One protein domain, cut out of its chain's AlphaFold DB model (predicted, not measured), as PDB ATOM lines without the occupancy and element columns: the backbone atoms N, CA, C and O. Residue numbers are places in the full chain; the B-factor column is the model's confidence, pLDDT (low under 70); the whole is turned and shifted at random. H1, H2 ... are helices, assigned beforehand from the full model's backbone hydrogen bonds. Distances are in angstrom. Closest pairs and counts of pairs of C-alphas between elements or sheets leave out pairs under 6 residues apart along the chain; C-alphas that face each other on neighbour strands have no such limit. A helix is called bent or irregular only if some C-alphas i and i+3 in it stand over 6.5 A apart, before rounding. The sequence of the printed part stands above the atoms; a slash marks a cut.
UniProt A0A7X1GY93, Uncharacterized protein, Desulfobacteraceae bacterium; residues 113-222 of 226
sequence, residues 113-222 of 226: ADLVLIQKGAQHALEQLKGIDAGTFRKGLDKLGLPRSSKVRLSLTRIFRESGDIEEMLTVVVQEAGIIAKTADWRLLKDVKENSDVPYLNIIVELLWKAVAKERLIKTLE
ATOM      1  N   ALA A 113      50.635  84.135  89.428       46.94
ATOM      2  CA  ALA A 113      51.097  82.792  89.121       46.94
ATOM      3  C   ALA A 113      50.061  81.943  88.366       46.94
ATOM      4  O   ALA A 113      50.482  81.188  87.512       46.94
ATOM      5  N   ASP A 114      48.749  82.088  88.586       52.06
ATOM      6  CA  ASP A 114      47.706  81.333  87.878       52.06
ATOM      7  C   ASP A 114      47.659  81.677  86.388       52.06
ATOM      8  O   ASP A 114      47.448  80.789  85.573       52.06
ATOM      9  N   LEU A 115      47.898  82.933  85.995       56.56
ATOM     10  CA  LEU A 115      47.916  83.306  84.577       56.56
ATOM     11  C   LEU A 115      49.212  82.858  83.902       56.56
ATOM     12  O   LEU A 115      49.176  82.356  82.784       56.56
ATOM     13  N   VAL A 116      50.334  82.952  84.620       57.12
ATOM     14  CA  VAL A 116      51.606  82.347  84.201       57.12
ATOM     15  C   VAL A 116      51.480  80.822  84.130       57.12
ATOM     16  O   VAL A 116      52.031  80.216  83.226       57.12
ATOM     17  N   LEU A 117      50.736  80.188  85.036       60.72
ATOM     18  CA  LEU A 117      50.492  78.746  85.076       60.72
ATOM     19  C   LEU A 117      49.540  78.315  83.959       60.72
ATOM     20  O   LEU A 117      49.757  77.268  83.364       60.72
ATOM     21  N   ILE A 118      48.521  79.116  83.640       67.19
ATOM     22  CA  ILE A 118      47.628  78.904  82.494       67.19
ATOM     23  C   ILE A 118      48.414  79.062  81.192       67.19
ATOM     24  O   ILE A 118      48.297  78.207  80.325       67.19
ATOM     25  N   GLN A 119      49.256  80.091  81.069       67.75
ATOM     26  CA  GLN A 119      50.121  80.280  79.900       67.75
ATOM     27  C   GLN A 119      51.169  79.174  79.778       67.75
ATOM     28  O   GLN A 119      51.345  78.639  78.694       67.75
ATOM     29  N   LYS A 120      51.816  78.764  80.875       71.19
ATOM     30  CA  LYS A 120      52.730  77.611  80.893       71.19
ATOM     31  C   LYS A 120      52.003  76.311  80.563       71.19
ATOM     32  O   LYS A 120      52.533  75.496  79.823       71.19
ATOM     33  N   GLY A 121      50.788  76.122  81.074       72.94
ATOM     34  CA  GLY A 121      49.943  74.975  80.755       72.94
ATOM     35  C   GLY A 121      49.528  74.958  79.285       72.94
ATOM     36  O   GLY A 121      49.561  73.904  78.665       72.94
ATOM     37  N   ALA A 122      49.201  76.117  78.713       74.69
ATOM     38  CA  ALA A 122      48.891  76.285  77.298       74.69
ATOM     39  C   ALA A 122      50.121  76.084  76.404       74.69
ATOM     40  O   ALA A 122      50.027  75.409  75.388       74.69
ATOM     41  N   GLN A 123      51.287  76.585  76.809       81.00
ATOM     42  CA  GLN A 123      52.560  76.333  76.133       81.00
ATOM     43  C   GLN A 123      52.898  74.836  76.139       81.00
ATOM     44  O   GLN A 123      53.236  74.269  75.107       81.00
ATOM     45  N   HIS A 124      52.740  74.177  77.285       80.69
ATOM     46  CA  HIS A 124      52.946  72.738  77.402       80.69
ATOM     47  C   HIS A 124      51.918  71.946  76.576       80.69
ATOM     48  O   HIS A 124      52.255  70.939  75.963       80.69
ATOM     49  N   ALA A 125      50.669  72.417  76.502       79.25
ATOM     50  CA  ALA A 125      49.656  71.841  75.625       79.25
ATOM     51  C   ALA A 125      50.021  71.969  74.146       79.25
ATOM     52  O   ALA A 125      49.952  70.984  73.421       79.25
ATOM     53  N   LEU A 126      50.462  73.152  73.720       82.31
ATOM     54  CA  LEU A 126      50.980  73.398  72.378       82.31
ATOM     55  C   LEU A 126      52.126  72.430  72.047       82.31
ATOM     56  O   LEU A 126      52.135  71.820  70.982       82.31
ATOM     57  N   GLU A 127      53.071  72.251  72.970       84.88
ATOM     58  CA  GLU A 127      54.199  71.333  72.795       84.88
ATOM     59  C   GLU A 127      53.754  69.872  72.665       84.88
ATOM     60  O   GLU A 127      54.249  69.171  71.786       84.88
ATOM     61  N   GLN A 128      52.791  69.419  73.475       84.88
ATOM     62  CA  GLN A 128      52.253  68.055  73.384       84.88
ATOM     63  C   GLN A 128      51.404  67.814  72.131       84.88
ATOM     64  O   GLN A 128      51.332  66.687  71.643       84.88
ATOM     65  N   LEU A 129      50.753  68.856  71.613       86.06
ATOM     66  CA  LEU A 129      49.972  68.786  70.379       86.06
ATOM     67  C   LEU A 129      50.836  68.941  69.124       86.06
ATOM     68  O   LEU A 129      50.386  68.622  68.021       86.06
ATOM     69  N   LYS A 130      52.085  69.390  69.267       83.62
ATOM     70  CA  LYS A 130      53.005  69.562  68.146       83.62
ATOM     71  C   LYS A 130      53.283  68.216  67.476       83.62
ATOM     72  O   LYS A 130      53.784  67.283  68.092       83.62
ATOM     73  N   GLY A 131      52.979  68.131  66.182       83.19
ATOM     74  CA  GLY A 131      53.142  66.901  65.402       83.19
ATOM     75  C   GLY A 131      51.975  65.916  65.517       83.19
ATOM     76  O   GLY A 131      52.013  64.872  64.871       83.19
ATOM     77  N   ILE A 132      50.926  66.245  66.276       90.25
ATOM     78  CA  ILE A 132      49.664  65.505  66.248       90.25
ATOM     79  C   ILE A 132      48.838  66.008  65.065       90.25
ATOM     80  O   ILE A 132      48.478  67.180  64.999       90.25
ATOM     81  N   ASP A 133      48.517  65.126  64.121       91.62
ATOM     82  CA  ASP A 133      47.595  65.437  63.030       91.62
ATOM     83  C   ASP A 133      46.124  65.272  63.459       91.62
ATOM     84  O   ASP A 133      45.795  64.628  64.461       91.62
ATOM     85  N   ALA A 134      45.201  65.821  62.664       90.88
ATOM     86  CA  ALA A 134      43.767  65.775  62.954       90.88
ATOM     87  C   ALA A 134      43.189  64.346  63.034       90.88
ATOM     88  O   ALA A 134      42.225  64.107  63.768       90.88
ATOM     89  N   GLY A 135      43.751  63.388  62.293       93.62
ATOM     90  CA  GLY A 135      43.364  61.980  62.338       93.62
ATOM     91  C   GLY A 135      43.794  61.315  63.643       93.62
ATOM     92  O   GLY A 135      42.981  60.643  64.285       93.62
ATOM     93  N   THR A 136      45.034  61.547  64.074       93.94
ATOM     94  CA  THR A 136      45.549  61.084  65.370       93.94
ATOM     95  C   THR A 136      44.752  61.685  66.526       93.94
ATOM     96  O   THR A 136      44.284  60.941  67.393       93.94
ATOM     97  N   PHE A 137      44.490  62.994  66.481       94.31
ATOM     98  CA  PHE A 137      43.667  63.684  67.473       94.31
ATOM     99  C   PHE A 137      42.259  63.084  67.567       94.31
ATOM    100  O   PHE A 137      41.777  62.758  68.653       94.31
ATOM    101  N   ARG A 138      41.605  62.853  66.419       93.44
ATOM    102  CA  ARG A 138      40.268  62.243  66.363       93.44
ATOM    103  C   ARG A 138      40.246  60.845  66.988       93.44
ATOM    104  O   ARG A 138      39.330  60.563  67.756       93.44
ATOM    105  N   LYS A 139      41.258  60.011  66.720       93.75
ATOM    106  CA  LYS A 139      41.403  58.692  67.361       93.75
ATOM    107  C   LYS A 139      41.569  58.810  68.877       93.75
ATOM    108  O   LYS A 139      41.035  57.982  69.606       93.75
ATOM    109  N   GLY A 140      42.278  59.833  69.357       93.75
ATOM    110  CA  GLY A 140      42.361  60.139  70.785       93.75
ATOM    111  C   GLY A 140      40.991  60.431  71.389       93.75
ATOM    112  O   GLY A 140      40.619  59.807  72.374       93.75
ATOM    113  N   LEU A 141      40.200  61.302  70.756       93.88
ATOM    114  CA  LEU A 141      38.834  61.598  71.209       93.88
ATOM    115  C   LEU A 141      37.927  60.359  71.218       93.88
ATOM    116  O   LEU A 141      37.075  60.236  72.092       93.88
ATOM    117  N   ASP A 142      38.098  59.454  70.252       92.94
ATOM    118  CA  ASP A 142      37.361  58.186  70.210       92.94
ATOM    119  C   ASP A 142      37.755  57.269  71.378       92.94
ATOM    120  O   ASP A 142      36.879  56.686  72.014       92.94
ATOM    121  N   LYS A 143      39.049  57.205  71.726       93.38
ATOM    122  CA  LYS A 143      39.544  56.460  72.899       93.38
ATOM    123  C   LYS A 143      39.042  57.018  74.229       93.38
ATOM    124  O   LYS A 143      38.852  56.250  75.160       93.38
ATOM    125  N   LEU A 144      38.782  58.323  74.311       91.12
ATOM    126  CA  LEU A 144      38.152  58.942  75.483       91.12
ATOM    127  C   LEU A 144      36.667  58.570  75.648       91.12
ATOM    128  O   LEU A 144      36.023  59.056  76.572       91.12
ATOM    129  N   GLY A 145      36.084  57.793  74.727       89.25
ATOM    130  CA  GLY A 145      34.664  57.432  74.767       89.25
ATOM    131  C   GLY A 145      33.723  58.618  74.538       89.25
ATOM    132  O   GLY A 145      32.528  58.527  74.815       89.25
ATOM    133  N   LEU A 146      34.235  59.746  74.034       88.06
ATOM    134  CA  LEU A 146      33.457  60.969  73.878       88.06
ATOM    135  C   LEU A 146      32.427  60.839  72.741       88.06
ATOM    136  O   LEU A 146      32.831  60.682  71.578       88.06
ATOM    137  N   PRO A 147      31.115  61.020  73.015       90.19
ATOM    138  CA  PRO A 147      30.095  61.015  71.974       90.19
ATOM    139  C   PRO A 147      30.393  62.058  70.897       90.19
ATOM    140  O   PRO A 147      30.810  63.181  71.201       90.19
ATOM    141  N   ARG A 148      30.139  61.713  69.626       87.56
ATOM    142  CA  ARG A 148      30.455  62.574  68.470       87.56
ATOM    143  C   ARG A 148      29.805  63.958  68.544       87.56
ATOM    144  O   ARG A 148      30.415  64.933  68.120       87.56
ATOM    145  N   SER A 149      28.595  64.032  69.093       88.44
ATOM    146  CA  SER A 149      27.812  65.261  69.266       88.44
ATOM    147  C   SER A 149      28.029  65.952  70.616       88.44
ATOM    148  O   SER A 149      27.444  67.011  70.849       88.44
ATOM    149  N   SER A 150      28.842  65.382  71.514       92.12
ATOM    150  CA  SER A 150      29.055  65.974  72.837       92.12
ATOM    151  C   SER A 150      29.771  67.317  72.726       92.12
ATOM    152  O   SER A 150      30.707  67.492  71.935       92.12
ATOM    153  N   LYS A 151      29.368  68.273  73.570       92.44
ATOM    154  CA  LYS A 151      29.995  69.599  73.576       92.44
ATOM    155  C   LYS A 151      31.456  69.526  73.993       92.44
ATOM    156  O   LYS A 151      32.255  70.276  73.451       92.44
ATOM    157  N   VAL A 152      31.822  68.579  74.860       94.38
ATOM    158  CA  VAL A 152      33.221  68.322  75.239       94.38
ATOM    159  C   VAL A 152      34.062  67.971  74.016       94.38
ATOM    160  O   VAL A 152      35.090  68.597  73.778       94.38
ATOM    161  N   ARG A 153      33.602  67.031  73.182       94.75
ATOM    162  CA  ARG A 153      34.328  66.634  71.971       94.75
ATOM    163  C   ARG A 153      34.493  67.790  70.990       94.75
ATOM    164  O   ARG A 153      35.583  68.004  70.456       94.75
ATOM    165  N   LEU A 154      33.411  68.531  70.750       93.50
ATOM    166  CA  LEU A 154      33.428  69.694  69.864       93.50
ATOM    167  C   LEU A 154      34.374  70.780  70.393       93.50
ATOM    168  O   LEU A 154      35.145  71.338  69.615       93.50
ATOM    169  N   SER A 155      34.376  71.007  71.707       93.25
ATOM    170  CA  SER A 155      35.259  71.966  72.375       93.25
ATOM    171  C   SER A 155      36.726  71.585  72.208       93.25
ATOM    172  O   SER A 155      37.513  72.388  71.722       93.25
ATOM    173  N   LEU A 156      37.091  70.337  72.523       94.56
ATOM    174  CA  LEU A 156      38.462  69.842  72.361       94.56
ATOM    175  C   LEU A 156      38.928  69.924  70.901       94.56
ATOM    176  O   LEU A 156      40.071  70.284  70.641       94.56
ATOM    177  N   THR A 157      38.033  69.663  69.942       93.56
ATOM    178  CA  THR A 157      38.335  69.801  68.508       93.56
ATOM    179  C   THR A 157      38.621  71.251  68.117       93.56
ATOM    180  O   THR A 157      39.553  71.503  67.357       93.56
ATOM    181  N   ARG A 158      37.848  72.214  68.633       91.50
ATOM    182  CA  ARG A 158      38.069  73.646  68.375       91.50
ATOM    183  C   ARG A 158      39.360  74.141  69.021       91.50
ATOM    184  O   ARG A 158      40.124  74.824  68.355       91.50
ATOM    185  N   ILE A 159      39.629  73.742  70.266       91.25
ATOM    186  CA  ILE A 159      40.877  74.069  70.977       91.25
ATOM    187  C   ILE A 159      42.084  73.551  70.193       91.25
ATOM    188  O   ILE A 159      43.033  74.292  69.977       91.25
ATOM    189  N   PHE A 160      42.033  72.303  69.721       92.38
ATOM    190  CA  PHE A 160      43.101  71.727  68.907       92.38
ATOM    191  C   PHE A 160      43.313  72.477  67.590       92.38
ATOM    192  O   PHE A 160      44.452  72.691  67.189       92.38
ATOM    193  N   ARG A 161      42.240  72.914  66.924       90.06
ATOM    194  CA  ARG A 161      42.356  73.659  65.664       90.06
ATOM    195  C   ARG A 161      43.092  74.987  65.838       90.06
ATOM    196  O   ARG A 161      43.919  75.310  64.996       90.06
ATOM    197  N   GLU A 162      42.830  75.698  66.931       86.81
ATOM    198  CA  GLU A 162      43.516  76.961  67.241       86.81
ATOM    199  C   GLU A 162      44.807  76.751  68.045       86.81
ATOM    200  O   GLU A 162      45.421  77.707  68.504       86.81
ATOM    201  N   SER A 163      45.258  75.504  68.225       84.38
ATOM    202  CA  SER A 163      46.469  75.213  68.995       84.38
ATOM    203  C   SER A 163      47.752  75.684  68.316       84.38
ATOM    204  O   SER A 163      48.806  75.438  68.864       84.38
ATOM    205  N   GLY A 164      47.702  76.351  67.159       79.50
ATOM    206  CA  GLY A 164      48.869  76.988  66.538       79.50
ATOM    207  C   GLY A 164      49.286  78.302  67.209       79.50
ATOM    208  O   GLY A 164      50.447  78.694  67.096       79.50
ATOM    209  N   ASP A 165      48.368  78.949  67.931       80.44
ATOM    210  CA  ASP A 165      48.594  80.203  68.642       80.44
ATOM    211  C   ASP A 165      48.038  80.101  70.071       80.44
ATOM    212  O   ASP A 165      46.910  79.674  70.310       80.44
ATOM    213  N   ILE A 166      48.848  80.475  71.061       79.81
ATOM    214  CA  ILE A 166      48.483  80.324  72.476       79.81
ATOM    215  C   ILE A 166      47.356  81.271  72.879       79.81
ATOM    216  O   ILE A 166      46.512  80.894  73.696       79.81
ATOM    217  N   GLU A 167      47.352  82.498  72.360       71.75
ATOM    218  CA  GLU A 167      46.310  83.472  72.665       71.75
ATOM    219  C   GLU A 167      44.982  83.012  72.055       71.75
ATOM    220  O   GLU A 167      43.978  82.964  72.771       71.75
ATOM    221  N   GLU A 168      44.989  82.561  70.798       76.25
ATOM    222  CA  GLU A 168      43.799  82.017  70.133       76.25
ATOM    223  C   GLU A 168      43.284  80.749  70.827       76.25
ATOM    224  O   GLU A 168      42.090  80.652  71.140       76.25
ATOM    225  N   MET A 169      44.176  79.813  71.171       83.88
ATOM    226  CA  MET A 169      43.822  78.596  71.901       83.88
ATOM    227  C   MET A 169      43.179  78.919  73.254       83.88
ATOM    228  O   MET A 169      42.126  78.370  73.589       83.88
ATOM    229  N   LEU A 170      43.776  79.820  74.040       82.31
ATOM    230  CA  LEU A 170      43.230  80.227  75.338       82.31
ATOM    231  C   LEU A 170      41.890  80.944  75.193       82.31
ATOM    232  O   LEU A 170      40.981  80.724  75.998       82.31
ATOM    233  N   THR A 171      41.737  81.767  74.161       75.12
ATOM    234  CA  THR A 171      40.464  82.398  73.838       75.12
ATOM    235  C   THR A 171      39.386  81.355  73.542       75.12
ATOM    236  O   THR A 171      38.292  81.448  74.104       75.12
ATOM    237  N   VAL A 172      39.677  80.331  72.736       82.06
ATOM    238  CA  VAL A 172      38.720  79.245  72.471       82.06
ATOM    239  C   VAL A 172      38.416  78.444  73.734       82.06
ATOM    240  O   VAL A 172      37.247  78.171  73.997       82.06
ATOM    241  N   VAL A 173      39.416  78.139  74.569       88.06
ATOM    242  CA  VAL A 173      39.202  77.474  75.867       88.06
ATOM    243  C   VAL A 173      38.171  78.231  76.711       88.06
ATOM    244  O   VAL A 173      37.248  77.614  77.237       88.06
ATOM    245  N   VAL A 174      38.286  79.558  76.815       82.69
ATOM    246  CA  VAL A 174      37.339  80.388  77.579       82.69
ATOM    247  C   VAL A 174      35.937  80.363  76.960       82.69
ATOM    248  O   VAL A 174      34.948  80.214  77.680       82.69
ATOM    249  N   GLN A 175      35.828  80.468  75.634       77.31
ATOM    250  CA  GLN A 175      34.529  80.439  74.954       77.31
ATOM    251  C   GLN A 175      33.802  79.107  75.154       77.31
ATOM    252  O   GLN A 175      32.625  79.084  75.517       77.31
ATOM    253  N   GLU A 176      34.507  78.001  74.943       88.12
ATOM    254  CA  GLU A 176      33.948  76.663  75.094       88.12
ATOM    255  C   GLU A 176      33.626  76.347  76.558       88.12
ATOM    256  O   GLU A 176      32.602  75.724  76.853       88.12
ATOM    257  N   ALA A 177      34.431  76.856  77.497       88.81
ATOM    258  CA  ALA A 177      34.139  76.743  78.917       88.81
ATOM    259  C   ALA A 177      32.799  77.389  79.290       88.81
ATOM    260  O   ALA A 177      31.997  76.765  79.987       88.81
ATOM    261  N   GLY A 178      32.512  78.588  78.773       80.75
ATOM    262  CA  GLY A 178      31.233  79.269  78.995       80.75
ATOM    263  C   GLY A 178      30.026  78.514  78.419       80.75
ATOM    264  O   GLY A 178      28.912  78.636  78.936       80.75
ATOM    265  N   ILE A 179      30.230  77.702  77.376       86.25
ATOM    266  CA  ILE A 179      29.197  76.832  76.796       86.25
ATOM    267  C   ILE A 179      28.982  75.595  77.677       86.25
ATOM    268  O   ILE A 179      27.843  75.302  78.047       86.25
ATOM    269  N   ILE A 180      30.057  74.878  78.022       90.88
ATOM    270  CA  ILE A 180      29.998  73.639  78.818       90.88
ATOM    271  C   ILE A 180      29.490  73.915  80.238       90.88
ATOM    272  O   ILE A 180      28.704  73.139  80.778       90.88
ATOM    273  N   ALA A 181      29.886  75.037  80.845       86.50
ATOM    274  CA  ALA A 181      29.462  75.421  82.190       86.50
ATOM    275  C   ALA A 181      27.933  75.534  82.338       86.50
ATOM    276  O   ALA A 181      27.405  75.379  83.441       86.50
ATOM    277  N   LYS A 182      27.218  75.781  81.233       81.81
ATOM    278  CA  LYS A 182      25.759  75.949  81.194       81.81
ATOM    279  C   LYS A 182      24.998  74.651  80.911       81.81
ATOM    280  O   LYS A 182      23.772  74.681  80.871       81.81
ATOM    281  N   THR A 183      25.680  73.531  80.679       83.31
ATOM    282  CA  THR A 183      25.053  72.271  80.245       83.31
ATOM    283  C   THR A 183      25.400  71.139  81.201       83.31
ATOM    284  O   THR A 183      26.227  71.300  82.089       83.31
ATOM    285  N   ALA A 184      24.788  69.964  81.045       86.06
ATOM    286  CA  ALA A 184      25.188  68.782  81.814       86.06
ATOM    287  C   ALA A 184      26.566  68.224  81.392       86.06
ATOM    288  O   ALA A 184      27.116  67.374  82.092       86.06
ATOM    289  N   ASP A 185      27.148  68.723  80.292       88.62
ATOM    290  CA  ASP A 185      28.402  68.223  79.712       88.62
ATOM    291  C   ASP A 185      29.625  68.466  80.603       88.62
ATOM    292  O   ASP A 185      30.660  67.833  80.404       88.62
ATOM    293  N   TRP A 186      29.535  69.338  81.614       92.00
ATOM    294  CA  TRP A 186      30.619  69.473  82.588       92.00
ATOM    295  C   TRP A 186      30.879  68.158  83.338       92.00
ATOM    296  O   TRP A 186      32.012  67.924  83.744       92.00
ATOM    297  N   ARG A 187      29.859  67.298  83.517       92.06
ATOM    298  CA  ARG A 187      30.029  65.972  84.139       92.06
ATOM    299  C   ARG A 187      30.853  65.062  83.240       92.06
ATOM    300  O   ARG A 187      31.830  64.499  83.698       92.06
ATOM    301  N   LEU A 188      30.546  65.051  81.943       93.12
ATOM    302  CA  LEU A 188      31.331  64.320  80.950       93.12
ATOM    303  C   LEU A 188      32.792  64.799  80.915       93.12
ATOM    304  O   LEU A 188      33.707  63.988  80.851       93.12
ATOM    305  N   LEU A 189      33.025  66.115  80.986       95.00
ATOM    306  CA  LEU A 189      34.385  66.658  81.062       95.00
ATOM    307  C   LEU A 189      35.104  66.231  82.351       95.00
ATOM    308  O   LEU A 189      36.303  65.964  82.310       95.00
ATOM    309  N   LYS A 190      34.384  66.165  83.477       94.44
ATOM    310  CA  LYS A 190      34.917  65.667  84.750       94.44
ATOM    311  C   LYS A 190      35.334  64.201  84.626       94.44
ATOM    312  O   LYS A 190      36.462  63.874  84.975       94.44
ATOM    313  N   ASP A 191      34.466  63.363  84.069       92.38
ATOM    314  CA  ASP A 191      34.727  61.932  83.905       92.38
ATOM    315  C   ASP A 191      35.948  61.697  83.008       92.38
ATOM    316  O   ASP A 191      36.818  60.897  83.342       92.38
ATOM    317  N   VAL A 192      36.062  62.449  81.907       93.56
ATOM    318  CA  VAL A 192      37.236  62.400  81.023       93.56
ATOM    319  C   VAL A 192      38.497  62.857  81.748       93.56
ATOM    320  O   VAL A 192      39.526  62.210  81.623       93.56
ATOM    321  N   LYS A 193      38.444  63.942  82.522       93.75
ATOM    322  CA  LYS A 193      39.595  64.419  83.305       93.75
ATOM    323  C   LYS A 193      40.085  63.363  84.301       93.75
ATOM    324  O   LYS A 193      41.289  63.204  84.460       93.75
ATOM    325  N   GLU A 194      39.171  62.678  84.981       92.06
ATOM    326  CA  GLU A 194      39.507  61.725  86.045       92.06
ATOM    327  C   GLU A 194      39.962  60.359  85.509       92.06
ATOM    328  O   GLU A 194      40.742  59.687  86.177       92.06
ATOM    329  N   ASN A 195      39.524  59.972  84.305       89.69
ATOM    330  CA  ASN A 195      39.711  58.617  83.775       89.69
ATOM    331  C   ASN A 195      40.398  58.572  82.392       89.69
ATOM    332  O   ASN A 195      40.267  57.583  81.673       89.69
ATOM    333  N   SER A 196      41.068  59.643  81.952       86.06
ATOM    334  CA  SER A 196      41.687  59.668  80.619       86.06
ATOM    335  C   SER A 196      42.970  58.838  80.533       86.06
ATOM    336  O   SER A 196      43.979  59.164  81.157       86.06
ATOM    337  N   ASP A 197      42.967  57.879  79.605       85.69
ATOM    338  CA  ASP A 197      44.146  57.098  79.202       85.69
ATOM    339  C   ASP A 197      44.824  57.639  77.928       85.69
ATOM    340  O   ASP A 197      45.518  56.909  77.214       85.69
ATOM    341  N   VAL A 198      44.607  58.913  77.574       90.50
ATOM    342  CA  VAL A 198      45.191  59.525  76.367       90.50
ATOM    343  C   VAL A 198      46.127  60.670  76.771       90.50
ATOM    344  O   VAL A 198      45.705  61.828  76.788       90.50
ATOM    345  N   PRO A 199      47.418  60.386  77.048       87.56
ATOM    346  CA  PRO A 199      48.312  61.321  77.735       87.56
ATOM    347  C   PRO A 199      48.434  62.700  77.083       87.56
ATOM    348  O   PRO A 199      48.412  63.708  77.783       87.56
ATOM    349  N   TYR A 200      48.510  62.759  75.751       88.31
ATOM    350  CA  TYR A 200      48.667  64.023  75.021       88.31
ATOM    351  C   TYR A 200      47.402  64.904  75.042       88.31
ATOM    352  O   TYR A 200      47.468  66.086  74.715       88.31
ATOM    353  N   LEU A 201      46.240  64.354  75.422       90.94
ATOM    354  CA  LEU A 201      44.997  65.111  75.590       90.94
ATOM    355  C   LEU A 201      44.812  65.621  77.024       90.94
ATOM    356  O   LEU A 201      44.049  66.565  77.231       90.94
ATOM    357  N   ASN A 202      45.516  65.050  78.004       89.25
ATOM    358  CA  ASN A 202      45.314  65.367  79.421       89.25
ATOM    359  C   ASN A 202      45.476  66.858  79.699       89.25
ATOM    360  O   ASN A 202      44.672  67.450  80.412       89.25
ATOM    361  N   ILE A 203      46.476  67.496  79.094       85.75
ATOM    362  CA  ILE A 203      46.750  68.911  79.339       85.75
ATOM    363  C   ILE A 203      45.658  69.837  78.785       85.75
ATOM    364  O   ILE A 203      45.267  70.788  79.465       85.75
ATOM    365  N   ILE A 204      45.096  69.552  77.604       90.06
ATOM    366  CA  ILE A 204      43.986  70.355  77.066       90.06
ATOM    367  C   ILE A 204      42.675  70.087  77.805       90.06
ATOM    368  O   ILE A 204      41.889  71.012  78.011       90.06
ATOM    369  N   VAL A 205      42.463  68.851  78.264       93.25
ATOM    370  CA  VAL A 205      41.334  68.486  79.127       93.25
ATOM    371  C   VAL A 205      41.432  69.229  80.460       93.25
ATOM    372  O   VAL A 205      40.449  69.816  80.907       93.25
ATOM    373  N   GLU A 206      42.620  69.286  81.064       89.69
ATOM    374  CA  GLU A 206      42.893  70.044  82.289       89.69
ATOM    375  C   GLU A 206      42.646  71.546  82.121       89.69
ATOM    376  O   GLU A 206      42.002  72.169  82.972       89.69
ATOM    377  N   LEU A 207      43.134  72.135  81.025       88.31
ATOM    378  CA  LEU A 207      42.916  73.550  80.713       88.31
ATOM    379  C   LEU A 207      41.423  73.865  80.587       88.31
ATOM    380  O   LEU A 207      40.933  74.796  81.235       88.31
ATOM    381  N   LEU A 208      40.690  73.058  79.815       91.94
ATOM    382  CA  LEU A 208      39.250  73.223  79.638       91.94
ATOM    383  C   LEU A 208      38.491  73.013  80.953       91.94
ATOM    384  O   LEU A 208      37.608  73.804  81.281       91.94
ATOM    385  N   TRP A 209      38.860  72.008  81.750       93.19
ATOM    386  CA  TRP A 209      38.247  71.749  83.053       93.19
ATOM    387  C   TRP A 209      38.386  72.934  84.005       93.19
ATOM    388  O   TRP A 209      37.399  73.368  84.604       93.19
ATOM    389  N   LYS A 210      39.596  73.487  84.135       87.94
ATOM    390  CA  LYS A 210      39.849  74.647  85.003       87.94
ATOM    391  C   LYS A 210      39.033  75.861  84.562       87.94
ATOM    392  O   LYS A 210      38.464  76.549  85.409       87.94
ATOM    393  N   ALA A 211      38.940  76.099  83.254       86.44
ATOM    394  CA  ALA A 211      38.125  77.177  82.710       86.44
ATOM    395  C   ALA A 211      36.625  76.958  82.992       86.44
ATOM    396  O   ALA A 211      35.965  77.865  83.493       86.44
ATOM    397  N   VAL A 212      36.098  75.744  82.786       90.38
ATOM    398  CA  VAL A 212      34.694  75.400  83.092       90.38
ATOM    399  C   VAL A 212      34.386  75.564  84.578       90.38
ATOM    400  O   VAL A 212      33.363  76.148  84.932       90.38
ATOM    401  N   ALA A 213      35.258  75.081  85.465       87.19
ATOM    402  CA  ALA A 213      35.075  75.211  86.909       87.19
ATOM    403  C   ALA A 213      34.994  76.686  87.338       87.19
ATOM    404  O   ALA A 213      34.151  77.050  88.159       87.19
ATOM    405  N   LYS A 214      35.827  77.543  86.734       82.88
ATOM    406  CA  LYS A 214      35.805  78.989  86.962       82.88
ATOM    407  C   LYS A 214      34.497  79.629  86.494       82.88
ATOM    408  O   LYS A 214      33.884  80.350  87.272       82.88
ATOM    409  N   GLU A 215      34.056  79.348  85.270       82.06
ATOM    410  CA  GLU A 215      32.793  79.873  84.728       82.06
ATOM    411  C   GLU A 215      31.589  79.466  85.586       82.06
ATOM    412  O   GLU A 215      30.700  80.271  85.865       82.06
ATOM    413  N   ARG A 216      31.580  78.226  86.087       85.88
ATOM    414  CA  ARG A 216      30.526  77.759  86.994       85.88
ATOM    415  C   ARG A 216      30.533  78.495  88.330       85.88
ATOM    416  O   ARG A 216      29.461  78.848  88.808       85.88
ATOM    417  N   LEU A 217      31.710  78.754  88.900       81.19
ATOM    418  CA  LEU A 217      31.832  79.541  90.126       81.19
ATOM    419  C   LEU A 217      31.338  80.979  89.924       81.19
ATOM    420  O   LEU A 217      30.617  81.487  90.777       81.19
ATOM    421  N   ILE A 218      31.695  81.616  88.803       74.44
ATOM    422  CA  ILE A 218      31.226  82.969  88.460       74.44
ATOM    423  C   ILE A 218      29.700  82.994  88.427       74.44
ATOM    424  O   ILE A 218      29.100  83.813  89.114       74.44
ATOM    425  N   LYS A 219      29.080  82.050  87.714       75.25
ATOM    426  CA  LYS A 219      27.621  81.967  87.630       75.25
ATOM    427  C   LYS A 219      26.971  81.799  89.007       75.25
ATOM    428  O   LYS A 219      26.026  82.504  89.326       75.25
ATOM    429  N   THR A 220      27.507  80.916  89.851       76.06
ATOM    430  CA  THR A 220      27.002  80.740  91.222       76.06
ATOM    431  C   THR A 220      27.107  82.023  92.042       76.06
ATOM    432  O   THR A 220      26.202  82.328  92.809       76.06
ATOM    433  N   LEU A 221      28.187  82.792  91.886       68.25
ATOM    434  CA  LEU A 221      28.324  84.078  92.566       68.25
ATOM    435  C   LEU A 221      27.336  85.116  92.025       68.25
ATOM    436  O   LEU A 221      26.794  85.875  92.818       68.25
ATOM    437  N   GLU A 222      27.084  85.162  90.718       69.06
ATOM    438  CA  GLU A 222      26.080  86.055  90.124       69.06
ATOM    439  C   GLU A 222      24.663  85.722  90.610       69.06
ATOM    440  O   GLU A 222      23.930  86.630  90.991       69.06
TER     441      GLU A 222
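Overview. This is residues 113 to 222 of the 226 residues of an uncharacterized protein of Desulfobacteraceae bacterium (UniProt A0A7X1GY93). One long helix, H6, runs through the domain, and other helices pack round its residues 200 to 215: H4, paired with H3 in a hairpin, crosses it, while H1 and H5 pack on overlapping stretches of it, residues 200 to 207 and 202 to 212, and yet stay apart from each other. H2 lies at the rim near H3 and the beginning of H6, and the last residues of H6, after 215, reach beyond its contacts with the other helices. The printed part has 110 residues with six named helices, H1 to H6 in order, and no named strand; the class is all helix, packed mostly crossed. It is compact, with a radius of gyration of the C-alphas of 13.0 A and spans of 41 by 31 by 20 A.

Arrangement. Start from the hub, H6, residues 199 to 222, which touches four helices. It is irregular, but only just: C-alphas 200 and 203 are 6.8 A apart, and its line is a rough one. Look at residues 207 to 215, which alone touch H4, residues 166 to 180; the closest C-alphas, Ala 177 and Val 212, are 4.4 A apart, at a steep tilt of 56 degrees, the same way. H5, residues 185 to 195, forms a helical hairpin with H6, closest at C-alphas 193 and 205, 6.1 A, at a steep tilt of 40 degrees. H1, residues 113 to 129, touches H6 at residues 200 to 207 alone, with C-alphas 125 and 203 5.6 A apart. H3, residues 151 to 161, forms a helical hairpin with H4 at a shallow tilt of 9 degrees, closest at C-alphas 159 and 169, 5.5 A. H3 and H6 only just touch, with 3 pairs of C-alphas within 8 A, the closest being Leu 156 and Ile 204, 7.3 A. H2, residues 134 to 143, is close to H3 but not clearly touching, 6.8 A between C-alphas 141 and 153. H1 and H5 are apart. Every O i to N i+4 pair is within hydrogen-bond range in H1, H2, H3, H4 and H5; in H6 18 of 20 are.

Along the chain. Find C-alpha 199 at (48.312, 61.321, 77.735); from there H6 runs 35.5 A to C-alpha 222 at (26.080, 86.055, 90.124). H1 begins at C-alpha 113, (51.097, 82.792, 89.121), and covers 23.4 A. H4 covers 20.7 A, H5 15.4 A, H3 15.2 A and H2 14.3 A.

Size, cuts and confidence. The two C-alphas farthest apart, Gly 131 and Glu 222, are 41.4 A apart. The printed part has no cut, and no link is long. Mean pLDDT of the printed part is 85.0; residues 113 to 119 and 221 to 222 are under 70.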